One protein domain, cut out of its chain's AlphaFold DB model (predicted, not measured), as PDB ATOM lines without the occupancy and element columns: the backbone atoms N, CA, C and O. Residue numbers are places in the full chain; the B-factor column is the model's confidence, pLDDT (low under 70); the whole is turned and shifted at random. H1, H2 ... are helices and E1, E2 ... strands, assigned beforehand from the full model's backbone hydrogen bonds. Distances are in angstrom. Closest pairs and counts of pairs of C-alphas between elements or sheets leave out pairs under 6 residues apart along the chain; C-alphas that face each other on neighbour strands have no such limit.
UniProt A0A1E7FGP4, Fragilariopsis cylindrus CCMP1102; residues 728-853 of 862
ATOM      1  N   GLU A 728     352.978 278.491 202.097       86.44
ATOM      2  CA  GLU A 728     354.327 278.945 202.409       86.44
ATOM      3  C   GLU A 728     355.323 278.079 201.613       86.44
ATOM      4  O   GLU A 728     355.312 276.854 201.773       86.44
ATOM      5  N   PRO A 729     356.181 278.664 200.757       84.56
ATOM      6  CA  PRO A 729     357.203 277.918 200.033       84.56
ATOM      7  C   PRO A 729     358.473 277.711 200.876       84.56
ATOM      8  O   PRO A 729     358.742 278.427 201.852       84.56
ATOM      9  N   CYS A 730     359.287 276.731 200.491       81.38
ATOM     10  CA  CYS A 730     360.647 276.579 201.000       81.38
ATOM     11  C   CYS A 730     361.584 277.652 200.409       81.38
ATOM     12  O   CYS A 730     361.288 278.279 199.392       81.38
ATOM     13  N   CYS A 731     362.694 277.941 201.087       81.56
ATOM     14  CA  CYS A 731     363.631 278.970 200.648       81.56
ATOM     15  C   CYS A 731     364.641 278.429 199.621       81.56
ATOM     16  O   CYS A 731     364.881 277.230 199.506       81.56
ATOM     17  N   ASN A 732     365.325 279.332 198.914       76.62
ATOM     18  CA  ASN A 732     366.353 278.960 197.932       76.62
ATOM     19  C   ASN A 732     367.527 278.144 198.510       76.62
ATOM     20  O   ASN A 732     368.283 277.559 197.736       76.62
ATOM     21  N   GLN A 733     367.698 278.097 199.836       79.44
ATOM     22  CA  GLN A 733     368.677 277.227 200.488       79.44
ATOM     23  C   GLN A 733     368.125 275.807 200.713       79.44
ATOM     24  O   GLN A 733     368.810 274.854 200.349       79.44
ATOM     25  N   ASP A 734     366.864 275.660 201.141       79.88
ATOM     26  CA  ASP A 734     366.162 274.363 201.192       79.88
ATOM     27  C   ASP A 734     366.234 273.641 199.827       79.88
ATOM     28  O   ASP A 734     366.614 272.475 199.733       79.88
ATOM     29  N   ILE A 735     365.950 274.366 198.735       74.62
ATOM     30  CA  ILE A 735     365.969 273.841 197.352       74.62
ATOM     31  C   ILE A 735     367.376 273.374 196.923       74.62
ATOM     32  O   ILE A 735     367.514 272.465 196.101       74.62
ATOM     33  N   ARG A 736     368.445 273.974 197.466       74.31
ATOM     34  CA  ARG A 736     369.827 273.516 197.225       74.31
ATOM     35  C   ARG A 736     370.134 272.253 198.016       74.31
ATOM     36  O   ARG A 736     370.776 271.355 197.478       74.31
ATOM     37  N   GLU A 737     369.670 272.178 199.257       75.38
ATOM     38  CA  GLU A 737     369.909 271.037 200.141       75.38
ATOM     39  C   GLU A 737     369.194 269.776 199.639       75.38
ATOM     40  O   GLU A 737     369.801 268.707 199.653       75.38
ATOM     41  N   LEU A 738     368.002 269.899 199.037       72.06
ATOM     42  CA  LEU A 738     367.291 268.792 198.370       72.06
ATOM     43  C   LEU A 738     368.035 268.136 197.188       72.06
ATOM     44  O   LEU A 738     367.642 267.055 196.747       72.06
ATOM     45  N   ARG A 739     369.128 268.728 196.681       70.00
ATOM     46  CA  ARG A 739     370.015 268.060 195.704       70.00
ATOM     47  C   ARG A 739     370.857 266.953 196.342       70.00
ATOM     48  O   ARG A 739     371.265 266.001 195.676       70.00
ATOM     49  N   CYS A 740     371.122 267.060 197.641       70.31
ATOM     50  CA  CYS A 740     371.792 266.015 198.397       70.31
ATOM     51  C   CYS A 740     370.809 264.861 198.668       70.31
ATOM     52  O   CYS A 740     369.676 265.103 199.074       70.31
ATOM     53  N   PRO A 741     371.223 263.583 198.552       65.50
ATOM     54  CA  PRO A 741     370.324 262.443 198.774       65.50
ATOM     55  C   PRO A 741     369.802 262.305 200.216       65.50
ATOM     56  O   PRO A 741     368.888 261.523 200.447       65.50
ATOM     57  N   LYS A 742     370.380 263.048 201.171       77.75
ATOM     58  CA  LYS A 742     369.925 263.181 202.567       77.75
ATOM     59  C   LYS A 742     369.441 264.603 202.905       77.75
ATOM     60  O   LYS A 742     369.381 264.960 204.076       77.75
ATOM     61  N   GLY A 743     369.180 265.429 201.892       75.44
ATOM     62  CA  GLY A 743     368.649 266.775 202.070       75.44
ATOM     63  C   GLY A 743     367.219 266.754 202.598       75.44
ATOM     64  O   GLY A 743     366.419 265.914 202.185       75.44
ATOM     65  N   VAL A 744     366.916 267.699 203.481       81.00
ATOM     66  CA  VAL A 744     365.578 267.972 204.014       81.00
ATOM     67  C   VAL A 744     365.342 269.479 204.002       81.00
ATOM     68  O   VAL A 744     366.307 270.240 204.010       81.00
ATOM     69  N   THR A 745     364.088 269.922 203.978       84.50
ATOM     70  CA  THR A 745     363.762 271.357 204.085       84.50
ATOM     71  C   THR A 745     363.428 271.762 205.522       84.50
ATOM     72  O   THR A 745     363.176 270.915 206.384       84.50
ATOM     73  N   LYS A 746     363.297 273.070 205.768       83.56
ATOM     74  CA  LYS A 746     362.711 273.666 206.983       83.56
ATOM     75  C   LYS A 746     361.329 273.101 207.366       83.56
ATOM     76  O   LYS A 746     360.901 273.277 208.503       83.56
ATOM     77  N   PHE A 747     360.610 272.464 206.435       81.75
ATOM     78  CA  PHE A 747     359.318 271.818 206.692       81.75
ATOM     79  C   PHE A 747     359.446 270.351 207.135       81.75
ATOM     80  O   PHE A 747     358.449 269.759 207.556       81.75
ATOM     81  N   GLY A 748     360.644 269.771 207.070       77.31
ATOM     82  CA  GLY A 748     360.885 268.336 207.192       77.31
ATOM     83  C   GLY A 748     360.734 267.609 205.854       77.31
ATOM     84  O   GLY A 748     359.996 268.046 204.969       77.31
ATOM     85  N   ASP A 749     361.446 266.488 205.730       78.12
ATOM     86  CA  ASP A 749     361.450 265.625 204.546       78.12
ATOM     87  C   ASP A 749     361.738 266.409 203.249       78.12
ATOM     88  O   ASP A 749     362.470 267.404 203.252       78.12
ATOM     89  N   LYS A 750     361.186 265.961 202.116       79.12
ATOM     90  CA  LYS A 750     361.349 266.604 200.800       79.12
ATOM     91  C   LYS A 750     360.263 267.637 200.478       79.12
ATOM     92  O   LYS A 750     360.057 267.974 199.312       79.12
ATOM     93  N   SER A 751     359.536 268.124 201.483       83.44
ATOM     94  CA  SER A 751     358.422 269.049 201.272       83.44
ATOM     95  C   SER A 751     358.910 270.433 200.837       83.44
ATOM     96  O   SER A 751     359.658 271.084 201.566       83.44
ATOM     97  N   ILE A 752     358.456 270.908 199.675       82.12
ATOM     98  CA  ILE A 752     358.781 272.242 199.139       82.12
ATOM     99  C   ILE A 752     357.692 273.287 199.413       82.12
ATOM    100  O   ILE A 752     357.954 274.485 199.313       82.12
ATOM    101  N   LEU A 753     356.490 272.850 199.796       84.75
ATOM    102  CA  LEU A 753     355.333 273.708 200.051       84.75
ATOM    103  C   LEU A 753     354.596 273.261 201.321       84.75
ATOM    104  O   LEU A 753     354.470 272.062 201.572       84.75
ATOM    105  N   ARG A 754     354.057 274.213 202.087       88.31
ATOM    106  CA  ARG A 754     353.157 273.960 203.225       88.31
ATOM    107  C   ARG A 754     351.885 274.795 203.100       88.31
ATOM    108  O   ARG A 754     351.975 275.995 202.869       88.31
ATOM    109  N   CYS A 755     350.712 274.201 203.307       88.81
ATOM    110  CA  CYS A 755     349.463 274.952 203.421       88.81
ATOM    111  C   CYS A 755     349.374 275.653 204.788       88.81
ATOM    112  O   CYS A 755     349.500 275.012 205.832       88.81
ATOM    113  N   THR A 756     349.106 276.959 204.802       89.31
ATOM    114  CA  THR A 756     349.037 277.772 206.031       89.31
ATOM    115  C   THR A 756     347.756 277.552 206.843       89.31
ATOM    116  O   THR A 756     347.716 277.912 208.018       89.31
ATOM    117  N   LYS A 757     346.723 276.928 206.254       87.81
ATOM    118  CA  LYS A 757     345.437 276.627 206.912       87.81
ATOM    119  C   LYS A 757     345.471 275.330 207.723       87.81
ATOM    120  O   LYS A 757     345.056 275.321 208.876       87.81
ATOM    121  N   CYS A 758     345.955 274.239 207.125       89.12
ATOM    122  CA  CYS A 758     345.919 272.891 207.712       89.12
ATOM    123  C   CYS A 758     347.306 272.294 208.021       89.12
ATOM    124  O   CYS A 758     347.382 271.187 208.541       89.12
ATOM    125  N   ASN A 759     348.403 272.999 207.714       87.94
ATOM    126  CA  ASN A 759     349.789 272.513 207.801       87.94
ATOM    127  C   ASN A 759     350.139 271.293 206.923       87.94
ATOM    128  O   ASN A 759     351.268 270.806 207.014       87.94
ATOM    129  N   TYR A 760     349.242 270.837 206.040       87.81
ATOM    130  CA  TYR A 760     349.566 269.805 205.052       87.81
ATOM    131  C   TYR A 760     350.741 270.249 204.172       87.81
ATOM    132  O   TYR A 760     350.855 271.428 203.816       87.81
ATOM    133  N   LYS A 761     351.625 269.309 203.846       87.50
ATOM    134  CA  LYS A 761     352.886 269.564 203.149       87.50
ATOM    135  C   LYS A 761     352.889 268.854 201.802       87.50
ATOM    136  O   LYS A 761     352.371 267.750 201.707       87.50
ATOM    137  N   TYR A 762     353.551 269.446 200.815       79.38
ATOM    138  CA  TYR A 762     353.703 268.860 199.485       79.38
ATOM    139  C   TYR A 762     355.179 268.762 199.107       79.38
ATOM    140  O   TYR A 762     355.939 269.723 199.269       79.38
ATOM    141  N   SER A 763     355.580 267.607 198.585       78.31
ATOM    142  CA  SER A 763     356.806 267.422 197.806       78.31
ATOM    143  C   SER A 763     356.675 268.039 196.403       78.31
ATOM    144  O   SER A 763     355.629 268.574 196.027       78.31
ATOM    145  N   SER A 764     357.746 267.975 195.607       74.06
ATOM    146  CA  SER A 764     357.679 268.351 194.189       74.06
ATOM    147  C   SER A 764     356.781 267.393 193.402       74.06
ATOM    148  O   SER A 764     356.136 267.792 192.433       74.06
ATOM    149  N   GLU A 765     356.774 266.126 193.804       73.38
ATOM    150  CA  GLU A 765     356.060 265.026 193.180       73.38
ATOM    151  C   GLU A 765     354.543 265.146 193.396       73.38
ATOM    152  O   GLU A 765     353.794 265.027 192.426       73.38
ATOM    153  N   ASP A 766     354.095 265.492 194.609       74.69
ATOM    154  CA  ASP A 766     352.666 265.665 194.933       74.69
ATOM    155  C   ASP A 766     352.025 266.790 194.106       74.69
ATOM    156  O   ASP A 766     350.931 266.633 193.566       74.69
ATOM    157  N   LEU A 767     352.731 267.917 193.957       75.81
ATOM    158  CA  LEU A 767     352.259 269.085 193.201       75.81
ATOM    159  C   LEU A 767     352.207 268.812 191.694       75.81
ATOM    160  O   LEU A 767     351.295 269.270 191.004       75.81
ATOM    161  N   VAL A 768     353.174 268.047 191.172       76.00
ATOM    162  CA  VAL A 768     353.145 267.596 189.774       76.00
ATOM    163  C   VAL A 768     351.995 266.611 189.563       76.00
ATOM    164  O   VAL A 768     351.256 266.766 188.594       76.00
ATOM    165  N   GLN A 769     351.797 265.651 190.471       73.81
ATOM    166  CA  GLN A 769     350.698 264.689 190.398       73.81
ATOM    167  C   GLN A 769     349.332 265.387 190.418       73.81
ATOM    168  O   GLN A 769     348.530 265.169 189.514       73.81
ATOM    169  N   GLN A 770     349.090 266.272 191.388       75.62
ATOM    170  CA  GLN A 770     347.813 266.974 191.517       75.62
ATOM    171  C   GLN A 770     347.489 267.810 190.269       75.62
ATOM    172  O   GLN A 770     346.363 267.782 189.773       75.62
ATOM    173  N   SER A 771     348.482 268.523 189.727       78.50
ATOM    174  CA  SER A 771     348.293 269.326 188.516       78.50
ATOM    175  C   SER A 771     348.115 268.463 187.256       78.50
ATOM    176  O   SER A 771     347.364 268.846 186.359       78.50
ATOM    177  N   LEU A 772     348.739 267.278 187.184       77.56
ATOM    178  CA  LEU A 772     348.494 266.307 186.111       77.56
ATOM    179  C   LEU A 772     347.075 265.739 186.166       77.56
ATOM    180  O   LEU A 772     346.392 265.756 185.144       77.56
ATOM    181  N   ASP A 773     346.619 265.275 187.330       75.19
ATOM    182  CA  ASP A 773     345.290 264.672 187.475       75.19
ATOM    183  C   ASP A 773     344.182 265.701 187.149       75.19
ATOM    184  O   ASP A 773     343.232 265.376 186.436       75.19
ATOM    185  N   GLN A 774     344.372 266.975 187.537       76.81
ATOM    186  CA  GLN A 774     343.533 268.106 187.101       76.81
ATOM    187  C   GLN A 774     343.537 268.305 185.572       76.81
ATOM    188  O   GLN A 774     342.473 268.395 184.960       76.81
ATOM    189  N   LYS A 775     344.716 268.391 184.933       78.69
ATOM    190  CA  LYS A 775     344.852 268.709 183.491       78.69
ATOM    191  C   LYS A 775     344.462 267.556 182.562       78.69
ATOM    192  O   LYS A 775     344.103 267.797 181.411       78.69
ATOM    193  N   LEU A 776     344.551 266.317 183.042       74.88
ATOM    194  CA  LEU A 776     344.121 265.116 182.321       74.88
ATOM    195  C   LEU A 776     342.649 264.759 182.603       74.88
ATOM    196  O   LEU A 776     342.113 263.888 181.924       74.88
ATOM    197  N   ASN A 777     342.001 265.429 183.568       69.38
ATOM    198  CA  ASN A 777     340.625 265.177 184.012       69.38
ATOM    199  C   ASN A 777     340.387 263.716 184.464       69.38
ATOM    200  O   ASN A 777     339.316 263.147 184.246       69.38
ATOM    201  N   ILE A 778     341.395 263.093 185.087       59.38
ATOM    202  CA  ILE A 778     341.318 261.696 185.537       59.38
ATOM    203  C   ILE A 778     340.817 261.671 186.980       59.38
ATOM    204  O   ILE A 778     341.558 261.970 187.916       59.38
ATOM    205  N   CYS A 779     339.568 261.253 187.173       47.75
ATOM    206  CA  CYS A 779     339.052 260.945 188.501       47.75
ATOM    207  C   CYS A 779     339.555 259.551 188.920       47.75
ATOM    208  O   CYS A 779     338.921 258.540 188.623       47.75
ATOM    209  N   ILE A 780     340.732 259.492 189.548       46.81
ATOM    210  CA  ILE A 780     341.289 258.246 190.096       46.81
ATOM    211  C   ILE A 780     340.507 257.883 191.362       46.81
ATOM    212  O   ILE A 780     340.327 258.721 192.245       46.81
ATOM    213  N   ASP A 781     340.031 256.640 191.442       44.03
ATOM    214  CA  ASP A 781     339.313 256.139 192.613       44.03
ATOM    215  C   ASP A 781     340.261 256.091 193.833       44.03
ATOM    216  O   ASP A 781     341.347 255.519 193.719       44.03
ATOM    217  N   PRO A 782     339.894 256.645 195.008       39.03
ATOM    218  CA  PRO A 782     340.743 256.612 196.204       39.03
ATOM    219  C   PRO A 782     341.127 255.206 196.698       39.03
ATOM    220  O   PRO A 782     342.041 255.084 197.514       39.03
ATOM    221  N   SER A 783     340.442 254.152 196.239       40.03
ATOM    222  CA  SER A 783     340.809 252.756 196.509       40.03
ATOM    223  C   SER A 783     341.995 252.247 195.675       40.03
ATOM    224  O   SER A 783     342.649 251.289 196.092       40.03
ATOM    225  N   ASP A 784     342.350 252.915 194.570       45.94
ATOM    226  CA  ASP A 784     343.628 252.714 193.876       45.94
ATOM    227  C   ASP A 784     344.747 253.441 194.637       45.94
ATOM    228  O   ASP A 784     345.232 254.505 194.248       45.94
ATOM    229  N   VAL A 785     345.139 252.844 195.768       36.56
ATOM    230  CA  VAL A 785     346.141 253.384 196.696       36.56
ATOM    231  C   VAL A 785     347.447 253.676 195.957       36.56
ATOM    232  O   VAL A 785     348.196 252.773 195.579       36.56
ATOM    233  N   GLY A 786     347.725 254.965 195.773       41.56
ATOM    234  CA  GLY A 786     348.915 255.439 195.085       41.56
ATOM    235  C   GLY A 786     350.189 255.058 195.831       41.56
ATOM    236  O   GLY A 786     350.540 255.678 196.834       41.56
ATOM    237  N   GLY A 787     350.925 254.085 195.294       36.47
ATOM    238  CA  GLY A 787     352.356 253.991 195.559       36.47
ATOM    239  C   GLY A 787     353.078 255.257 195.065       36.47
ATOM    240  O   GLY A 787     352.554 255.963 194.194       36.47
ATOM    241  N   PRO A 788     354.288 255.556 195.575       36.97
ATOM    242  CA  PRO A 788     355.135 256.594 194.995       36.97
ATOM    243  C   PRO A 788     355.339 256.355 193.497       36.97
ATOM    244  O   PRO A 788     355.271 255.216 193.042       36.97
ATOM    245  N   LEU A 789     355.664 257.408 192.743       37.97
ATOM    246  CA  LEU A 789     356.068 257.305 191.337       37.97
ATOM    247  C   LEU A 789     357.356 256.471 191.210       37.97
ATOM    248  O   LEU A 789     358.463 257.019 191.179       37.97
ATOM    249  N   ASP A 790     357.220 255.151 191.176       35.44
ATOM    250  CA  ASP A 790     358.300 254.214 190.906       35.44
ATOM    251  C   ASP A 790     358.393 253.945 189.399       35.44
ATOM    252  O   ASP A 790     357.394 253.918 188.682       35.44
ATOM    253  N   ILE A 791     359.626 253.858 188.912       38.56
ATOM    254  CA  ILE A 791     360.004 253.997 187.497       38.56
ATOM    255  C   ILE A 791     360.719 252.730 186.994       38.56
ATOM    256  O   ILE A 791     360.924 252.571 185.790       38.56
ATOM    257  N   HIS A 792     361.085 251.811 187.895       34.25
ATOM    258  CA  HIS A 792     361.778 250.570 187.537       34.25
ATOM    259  C   HIS A 792     360.861 249.575 186.788       34.25
ATOM    260  O   HIS A 792     361.303 248.912 185.847       34.25
ATOM    261  N   ASP A 793     359.564 249.564 187.106       36.38
ATOM    262  CA  ASP A 793     358.552 248.670 186.526       36.38
ATOM    263  C   ASP A 793     357.834 249.294 185.315       36.38
ATOM    264  O   ASP A 793     356.642 249.599 185.336       36.38
ATOM    265  N   LEU A 794     358.578 249.508 184.227       36.84
ATOM    266  CA  LEU A 794     358.037 250.134 183.013       36.84
ATOM    267  C   LEU A 794     357.236 249.163 182.117       36.84
ATOM    268  O   LEU A 794     356.412 249.621 181.331       36.84
ATOM    269  N   TRP A 795     357.449 247.844 182.244       43.59
ATOM    270  CA  TRP A 795     356.748 246.801 181.473       43.59
ATOM    271  C   TRP A 795     356.455 245.511 182.274       43.59
ATOM    272  O   TRP A 795     356.518 244.406 181.715       43.59
ATOM    273  N   SER A 796     356.141 245.625 183.571       35.69
ATOM    274  CA  SER A 796     355.477 244.549 184.326       35.69
ATOM    275  C   SER A 796     353.953 244.662 184.158       35.69
ATOM    276  O   SER A 796     353.395 245.758 184.107       35.69
ATOM    277  N   ASN A 797     353.247 243.531 184.048       35.16
ATOM    278  CA  ASN A 797     351.810 243.499 183.715       35.16
ATOM    279  C   ASN A 797     350.888 243.868 184.906       35.16
ATOM    280  O   ASN A 797     349.733 243.450 184.940       35.16
ATOM    281  N   SER A 798     351.400 244.563 185.926       36.66
ATOM    282  CA  SER A 798     350.869 244.487 187.297       36.66
ATOM    283  C   SER A 798     350.668 245.817 188.028       36.66
ATOM    284  O   SER A 798     350.056 245.812 189.096       36.66
ATOM    285  N   THR A 799     351.143 246.952 187.501       41.34
ATOM    286  CA  THR A 799     351.274 248.176 188.318       41.34
ATOM    287  C   THR A 799     350.715 249.421 187.620       41.34
ATOM    288  O   THR A 799     351.290 249.954 186.671       41.34
ATOM    289  N   LYS A 800     349.595 249.944 188.142       41.22
ATOM    290  CA  LYS A 800     348.799 251.057 187.573       41.22
ATOM    291  C   LYS A 800     349.525 252.409 187.451       41.22
ATOM    292  O   LYS A 800     348.964 253.368 186.930       41.22
ATOM    293  N   ILE A 801     350.783 252.507 187.876       41.50
ATOM    294  CA  ILE A 801     351.594 253.732 187.811       41.50
ATOM    295  C   ILE A 801     352.049 254.031 186.367       41.50
ATOM    296  O   ILE A 801     352.130 255.200 185.981       41.50
ATOM    297  N   ALA A 802     352.194 253.006 185.516       58.38
ATOM    298  CA  ALA A 802     352.429 253.184 184.079       58.38
ATOM    299  C   ALA A 802     351.266 253.906 183.356       58.38
ATOM    300  O   ALA A 802     351.492 254.636 182.385       58.38
ATOM    301  N   LYS A 803     350.025 253.774 183.856       66.62
ATOM    302  CA  LYS A 803     348.803 254.322 183.239       66.62
ATOM    303  C   LYS A 803     348.863 255.838 183.036       66.62
ATOM    304  O   LYS A 803     348.541 256.313 181.951       66.62
ATOM    305  N   ARG A 804     349.360 256.603 184.020       71.19
ATOM    306  CA  ARG A 804     349.532 258.065 183.879       71.19
ATOM    307  C   ARG A 804     350.508 258.426 182.752       71.19
ATOM    308  O   ARG A 804     350.251 259.372 182.012       71.19
ATOM    309  N   GLN A 805     351.606 257.681 182.589       72.75
ATOM    310  CA  GLN A 805     352.588 257.922 181.521       72.75
ATOM    311  C   GLN A 805     351.982 257.663 180.132       72.75
ATOM    312  O   GLN A 805     352.174 258.466 179.212       72.75
ATOM    313  N   VAL A 806     351.209 256.579 179.996       76.25
ATOM    314  CA  VAL A 806     350.447 256.275 178.778       76.25
ATOM    315  C   VAL A 806     349.427 257.381 178.506       76.25
ATOM    316  O   VAL A 806     349.475 257.979 177.435       76.25
ATOM    317  N   MET A 807     348.589 257.749 179.478       78.88
ATOM    318  CA  MET A 807     347.569 258.797 179.323       78.88
ATOM    319  C   MET A 807     348.162 260.166 178.956       78.88
ATOM    320  O   MET A 807     347.658 260.812 178.040       78.88
ATOM    321  N   MET A 808     349.277 260.591 179.563       82.69
ATOM    322  CA  MET A 808     349.992 261.805 179.130       82.69
ATOM    323  C   MET A 808     350.457 261.722 177.671       82.69
ATOM    324  O   MET A 808     350.342 262.695 176.925       82.69
ATOM    325  N   THR A 809     350.971 260.564 177.256       83.38
ATOM    326  CA  THR A 809     351.479 260.367 175.894       83.38
ATOM    327  C   THR A 809     350.341 260.322 174.874       83.38
ATOM    328  O   THR A 809     350.438 260.974 173.837       83.38
ATOM    329  N   ILE A 810     349.233 259.645 175.192       85.69
ATOM    330  CA  ILE A 810     348.010 259.604 174.380       85.69
ATOM    331  C   ILE A 810     347.358 260.990 174.293       85.69
ATOM    332  O   ILE A 810     347.008 261.415 173.198       85.69
ATOM    333  N   LYS A 811     347.293 261.769 175.382       87.38
ATOM    334  CA  LYS A 811     346.822 263.168 175.349       87.38
ATOM    335  C   LYS A 811     347.642 264.017 174.368       87.38
ATOM    336  O   LYS A 811     347.078 264.599 173.440       87.38
ATOM    337  N   LEU A 812     348.969 264.039 174.524       88.12
ATOM    338  CA  LEU A 812     349.873 264.786 173.637       88.12
ATOM    339  C   LEU A 812     349.823 264.292 172.179       88.12
ATOM    340  O   LEU A 812     350.011 265.082 171.245       88.12
ATOM    341  N   LEU A 813     349.576 262.995 171.975       89.06
ATOM    342  CA  LEU A 813     349.425 262.393 170.657       89.06
ATOM    343  C   LEU A 813     348.104 262.804 169.996       89.06
ATOM    344  O   LEU A 813     348.132 263.248 168.851       89.06
ATOM    345  N   ASN A 814     346.981 262.730 170.709       89.12
ATOM    346  CA  ASN A 814     345.654 263.087 170.201       89.12
ATOM    347  C   ASN A 814     345.599 264.577 169.827       89.12
ATOM    348  O   ASN A 814     345.156 264.926 168.731       89.12
ATOM    349  N   ASP A 815     346.175 265.447 170.666       88.62
ATOM    350  CA  ASP A 815     346.356 266.870 170.350       88.62
ATOM    351  C   ASP A 815     347.234 267.069 169.099       88.62
ATOM    352  O   ASP A 815     346.952 267.917 168.252       88.62
ATOM    353  N   THR A 816     348.288 266.263 168.934       89.50
ATOM    354  CA  THR A 816     349.172 266.322 167.758       89.50
ATOM    355  C   THR A 816     348.488 265.821 166.479       89.50
ATOM    356  O   THR A 816     348.691 266.420 165.423       89.50
ATOM    357  N   VAL A 817     347.662 264.772 166.550       89.94
ATOM    358  CA  VAL A 817     346.900 264.232 165.408       89.94
ATOM    359  C   VAL A 817     345.803 265.205 164.977       89.94
ATOM    360  O   VAL A 817     345.704 265.511 163.789       89.94
ATOM    361  N   SER A 818     345.072 265.792 165.927       89.75
ATOM    362  CA  SER A 818     344.109 266.870 165.665       89.75
ATOM    363  C   SER A 818     344.767 268.063 164.946       89.75
ATOM    364  O   SER A 818     344.250 268.562 163.943       89.75
ATOM    365  N   GLN A 819     345.973 268.467 165.367       90.50
ATOM    366  CA  GLN A 819     346.750 269.521 164.698       90.50
ATOM    367  C   GLN A 819     347.321 269.106 163.322       90.50
ATOM    368  O   GLN A 819     347.637 269.977 162.507       90.50
ATOM    369  N   MET A 820     347.492 267.807 163.050       90.19
ATOM    370  CA  MET A 820     347.904 267.279 161.736       90.19
ATOM    371  C   MET A 820     346.748 267.245 160.734       90.19
ATOM    372  O   MET A 820     346.956 267.527 159.555       90.19
ATOM    373  N   LYS A 821     345.533 266.947 161.205       88.75
ATOM    374  CA  LYS A 821     344.290 267.053 160.429       88.75
ATOM    375  C   LYS A 821     343.847 268.509 160.229       88.75
ATOM    376  O   LYS A 821     343.235 268.851 159.220       88.75
ATOM    377  N   GLY A 822     344.229 269.394 161.150       85.31
ATOM    378  CA  GLY A 822     343.818 270.799 161.152       85.31
ATOM    379  C   GLY A 822     342.486 271.042 161.863       85.31
ATOM    380  O   GLY A 822     341.959 272.148 161.776       85.31
ATOM    381  N   ASP A 823     341.975 270.043 162.592       86.00
ATOM    382  CA  ASP A 823     340.799 270.168 163.462       86.00
ATOM    383  C   ASP A 823     341.081 271.109 164.648       86.00
ATOM    384  O   ASP A 823     340.169 271.715 165.209       86.00
ATOM    385  N   SER A 824     342.360 271.265 165.015       86.50
ATOM    386  CA  SER A 824     342.836 272.269 165.966       86.50
ATOM    387  C   SER A 824     344.043 273.049 165.436       86.50
ATOM    388  O   SER A 824     344.883 272.553 164.682       86.50
ATOM    389  N   ILE A 825     344.128 274.314 165.851       86.12
ATOM    390  CA  ILE A 825     345.242 275.218 165.554       86.12
ATOM    391  C   ILE A 825     346.339 275.000 166.616       86.12
ATOM    392  O   ILE A 825     346.000 274.838 167.791       86.12
ATOM    393  N   PRO A 826     347.641 275.015 166.261       86.12
ATOM    394  CA  PRO A 826     348.726 275.046 167.242       86.12
ATOM    395  C   PRO A 826     348.507 276.139 168.305       86.12
ATOM    396  O   PRO A 826     348.249 277.286 167.931       86.12
ATOM    397  N   PRO A 827     348.596 275.821 169.608       86.62
ATOM    398  CA  PRO A 827     348.249 276.764 170.666       86.62
ATOM    399  C   PRO A 827     349.226 277.942 170.695       86.62
ATOM    400  O   PRO A 827     350.440 277.765 170.589       86.62
ATOM    401  N   GLU A 828     348.710 279.159 170.865       87.31
ATOM    402  CA  GLU A 828     349.558 280.351 170.916       87.31
ATOM    403  C   GLU A 828     350.531 280.289 172.101       87.31
ATOM    404  O   GLU A 828     350.181 279.845 173.199       87.31
ATOM    405  N   MET A 829     351.766 280.743 171.891       83.44
ATOM    406  CA  MET A 829     352.814 280.662 172.907       83.44
ATOM    407  C   MET A 829     352.407 281.440 174.172       83.44
ATOM    408  O   MET A 829     352.026 282.606 174.095       83.44
ATOM    409  N   ASN A 830     352.515 280.793 175.336       81.62
ATOM    410  CA  ASN A 830     352.056 281.261 176.659       81.62
ATOM    411  C   ASN A 830     350.530 281.269 176.914       81.62
ATOM    412  O   ASN A 830     350.127 281.631 178.029       81.62
ATOM    413  N   SER A 831     349.694 280.831 175.961       86.06
ATOM    414  CA  SER A 831     348.266 280.534 176.205       86.06
ATOM    415  C   SER A 831     348.083 279.401 177.236       86.06
ATOM    416  O   SER A 831     349.029 278.641 177.452       86.06
ATOM    417  N   PRO A 832     346.899 279.239 177.867       83.00
ATOM    418  CA  PRO A 832     346.659 278.160 178.833       83.00
ATOM    419  C   PRO A 832     346.982 276.772 178.261       83.00
ATOM    420  O   PRO A 832     347.873 276.107 178.774       83.00
ATOM    421  N   ASN A 833     346.412 276.420 177.103       83.19
ATOM    422  CA  ASN A 833     346.664 275.141 176.424       83.19
ATOM    423  C   ASN A 833     348.159 274.923 176.088       83.19
ATOM    424  O   ASN A 833     348.687 273.820 176.216       83.19
ATOM    425  N   TYR A 834     348.894 275.983 175.722       85.00
ATOM    426  CA  TYR A 834     350.350 275.892 175.553       85.00
ATOM    427  C   TYR A 834     351.066 275.556 176.874       85.00
ATOM    428  O   TYR A 834     352.005 274.759 176.865       85.00
ATOM    429  N   ARG A 835     350.632 276.124 178.010       83.38
ATOM    430  CA  ARG A 835     351.174 275.798 179.344       83.38
ATOM    431  C   ARG A 835     350.810 274.380 179.768       83.38
ATOM    432  O   ARG A 835     351.672 273.699 180.310       83.38
ATOM    433  N   ASP A 836     349.597 273.916 179.476       83.19
ATOM    434  CA  ASP A 836     349.159 272.540 179.739       83.19
ATOM    435  C   ASP A 836     350.038 271.529 178.991       83.19
ATOM    436  O   ASP A 836     350.645 270.652 179.608       83.19
ATOM    437  N   ILE A 837     350.202 271.710 177.677       83.69
ATOM    438  CA  ILE A 837     351.054 270.862 176.830       83.69
ATOM    439  C   ILE A 837     352.527 270.934 177.263       83.69
ATOM    440  O   ILE A 837     353.198 269.899 177.319       83.69
ATOM    441  N   LEU A 838     353.040 272.123 177.599       82.44
ATOM    442  CA  LEU A 838     354.410 272.299 178.091       82.44
ATOM    443  C   LEU A 838     354.622 271.604 179.444       82.44
ATOM    444  O   LEU A 838     355.636 270.928 179.623       82.44
ATOM    445  N   PHE A 839     353.670 271.732 180.369       81.62
ATOM    446  CA  PHE A 839     353.702 271.090 181.680       81.62
ATOM    447  C   PHE A 839     353.660 269.562 181.551       81.62
ATOM    448  O   PHE A 839     354.569 268.899 182.044       81.62
ATOM    449  N   ILE A 840     352.699 269.005 180.803       81.38
ATOM    450  CA  ILE A 840     352.586 267.554 180.565       81.38
ATOM    451  C   ILE A 840     353.867 267.013 179.904       81.38
ATOM    452  O   ILE A 840     354.430 266.017 180.358       81.38
ATOM    453  N   THR A 841     354.399 267.708 178.890       79.69
ATOM    454  CA  THR A 841     355.670 267.338 178.235       79.69
ATOM    455  C   THR A 841     356.859 267.373 179.205       79.69
ATOM    456  O   THR A 841     357.772 266.549 179.107       79.69
ATOM    457  N   THR A 842     356.871 268.323 180.140       76.94
ATOM    458  CA  THR A 842     357.956 268.500 181.119       76.94
ATOM    459  C   THR A 842     357.866 267.470 182.243       76.94
ATOM    460  O   THR A 842     358.891 266.891 182.607       76.94
ATOM    461  N   ALA A 843     356.668 267.162 182.739       75.56
ATOM    462  CA  ALA A 843     356.441 266.081 183.692       75.56
ATOM    463  C   ALA A 843     356.869 264.729 183.092       75.56
ATOM    464  O   ALA A 843     357.741 264.064 183.650       75.56
ATOM    465  N   LEU A 844     356.368 264.387 181.898       73.50
ATOM    466  CA  LEU A 844     356.704 263.154 181.174       73.50
ATOM    467  C   LEU A 844     358.225 262.959 181.006       73.50
ATOM    468  O   LEU A 844     358.754 261.881 181.272       73.50
ATOM    469  N   ARG A 845     358.961 264.016 180.636       67.88
ATOM    470  CA  ARG A 845     360.430 263.970 180.484       67.88
ATOM    471  C   ARG A 845     361.196 263.766 181.792       67.88
ATOM    472  O   ARG A 845     362.270 263.168 181.765       67.88
ATOM    473  N   ASN A 846     360.680 264.273 182.910       63.12
ATOM    474  CA  ASN A 846     361.323 264.134 184.219       63.12
ATOM    475  C   ASN A 846     360.988 262.796 184.897       63.12
ATOM    476  O   ASN A 846     361.828 262.251 185.612       63.12
ATOM    477  N   LEU A 847     359.814 262.224 184.614       56.38
ATOM    478  CA  LEU A 847     359.412 260.899 185.095       56.38
ATOM    479  C   LEU A 847     360.304 259.771 184.559       56.38
ATOM    480  O   LEU A 847     360.604 258.840 185.293       56.38
ATOM    481  N   HIS A 848     360.831 259.878 183.338       43.09
ATOM    482  CA  HIS A 848     361.750 258.882 182.762       43.09
ATOM    483  C   HIS A 848     363.163 258.828 183.403       43.09
ATOM    484  O   HIS A 848     364.069 258.227 182.822       43.09
ATOM    485  N   ARG A 849     363.416 259.490 184.544       43.69
ATOM    486  CA  ARG A 849     364.774 259.722 185.082       43.69
ATOM    487  C   ARG A 849     364.917 259.483 186.595       43.69
ATOM    488  O   ARG A 849     365.447 260.336 187.310       43.69
ATOM    489  N   SER A 850     364.522 258.301 187.074       35.03
ATOM    490  CA  SER A 850     364.744 257.834 188.459       35.03
ATOM    491  C   SER A 850     366.186 258.022 188.943       35.03
ATOM    492  O   SER A 850     366.411 258.653 189.976       35.03
ATOM    493  N   ASP A 851     367.179 257.562 188.185       34.50
ATOM    494  CA  ASP A 851     368.581 257.577 188.639       34.50
ATOM    495  C   ASP A 851     369.234 258.973 188.595       34.50
ATOM    496  O   ASP A 851     370.254 259.225 189.239       34.50
ATOM    497  N   HIS A 852     368.606 259.934 187.907       33.28
ATOM    498  CA  HIS A 852     369.017 261.341 187.889       33.28
ATOM    499  C   HIS A 852     368.272 262.227 188.916       33.28
ATOM    500  O   HIS A 852     368.472 263.448 188.906       33.28
ATOM    501  N   ARG A 853     367.502 261.643 189.858       36.78
ATOM    502  CA  ARG A 853     366.746 262.291 190.971       36.78
ATOM    503  C   ARG A 853     367.581 263.082 192.012       36.78
ATOM    504  O   ARG A 853     367.230 263.141 193.188       36.78
TER     505      ARG A 853
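Overview. This is residues 728 to 853 of the 862 residues of a protein of Fragilariopsis cylindrus CCMP1102 (UniProt A0A1E7FGP4). A small lobe, mostly loops around H1 and E1, sits at one end, and H2 leads from it toward a V made by H3 and H4, which cross steeply and open toward the link between them. Residues 777 to 800 make a long loop between H2 and H3. The printed part has 126 residues, in order H1, E1, H2, H3, H4; it is mostly helix, with under half of the residues in named elements. It is only just loose, close to compact, with a radius of gyration of the C-alphas of 17.0 A and spans of 50 by 38 by 30 A.

Along the chain. Find C-alpha 734 at (366.162, 274.363, 201.192), where H1 begins, residues 734 to 737. E1 follows, residues 753 to 755, then H2, residues 764 to 776, 18.3 A long. H3, residues 801 to 821, runs 31.3 A; H4, residues 832 to 847, runs 22.4 A to C-alpha 847 at (359.412, 260.899, 185.095).

Arrangement. E1 pairs with no named strand, but look for short antiparallel pairings of its residues 753 to 754 with 728 to 729 and 761 to 762. H1 is apart from the other elements. H2 only just touches H3, with 3 pairs of C-alphas within 8 A, the closest Leu 776 and Met 808 at 7.5 A. H2 also only just touches H4, with 3 pairs, the closest Lys 775 and Asp 836 at 6.9 A. H3 and H4 form a helical hairpin and touch, opposite ways at a steep tilt of 42 degrees; their closest C-alphas, Met 808 and Ile 840, are 6.5 A apart. Every O i to N i+4 pair is within hydrogen-bond range in H2 and H4, 16 of 17 in H3; H1 is too short for one.

Size, cuts and confidence. The C-alphas of Lys 746 and Lys 821 are farthest apart, 50.5 A. The printed part has no cut; the links H1 to E1 and H2 to H3 are long. Read the B-factor column: mean pLDDT of the printed part is 70.7, with residue 741, residues 777 to 803 and residues 845 to 853 under 70.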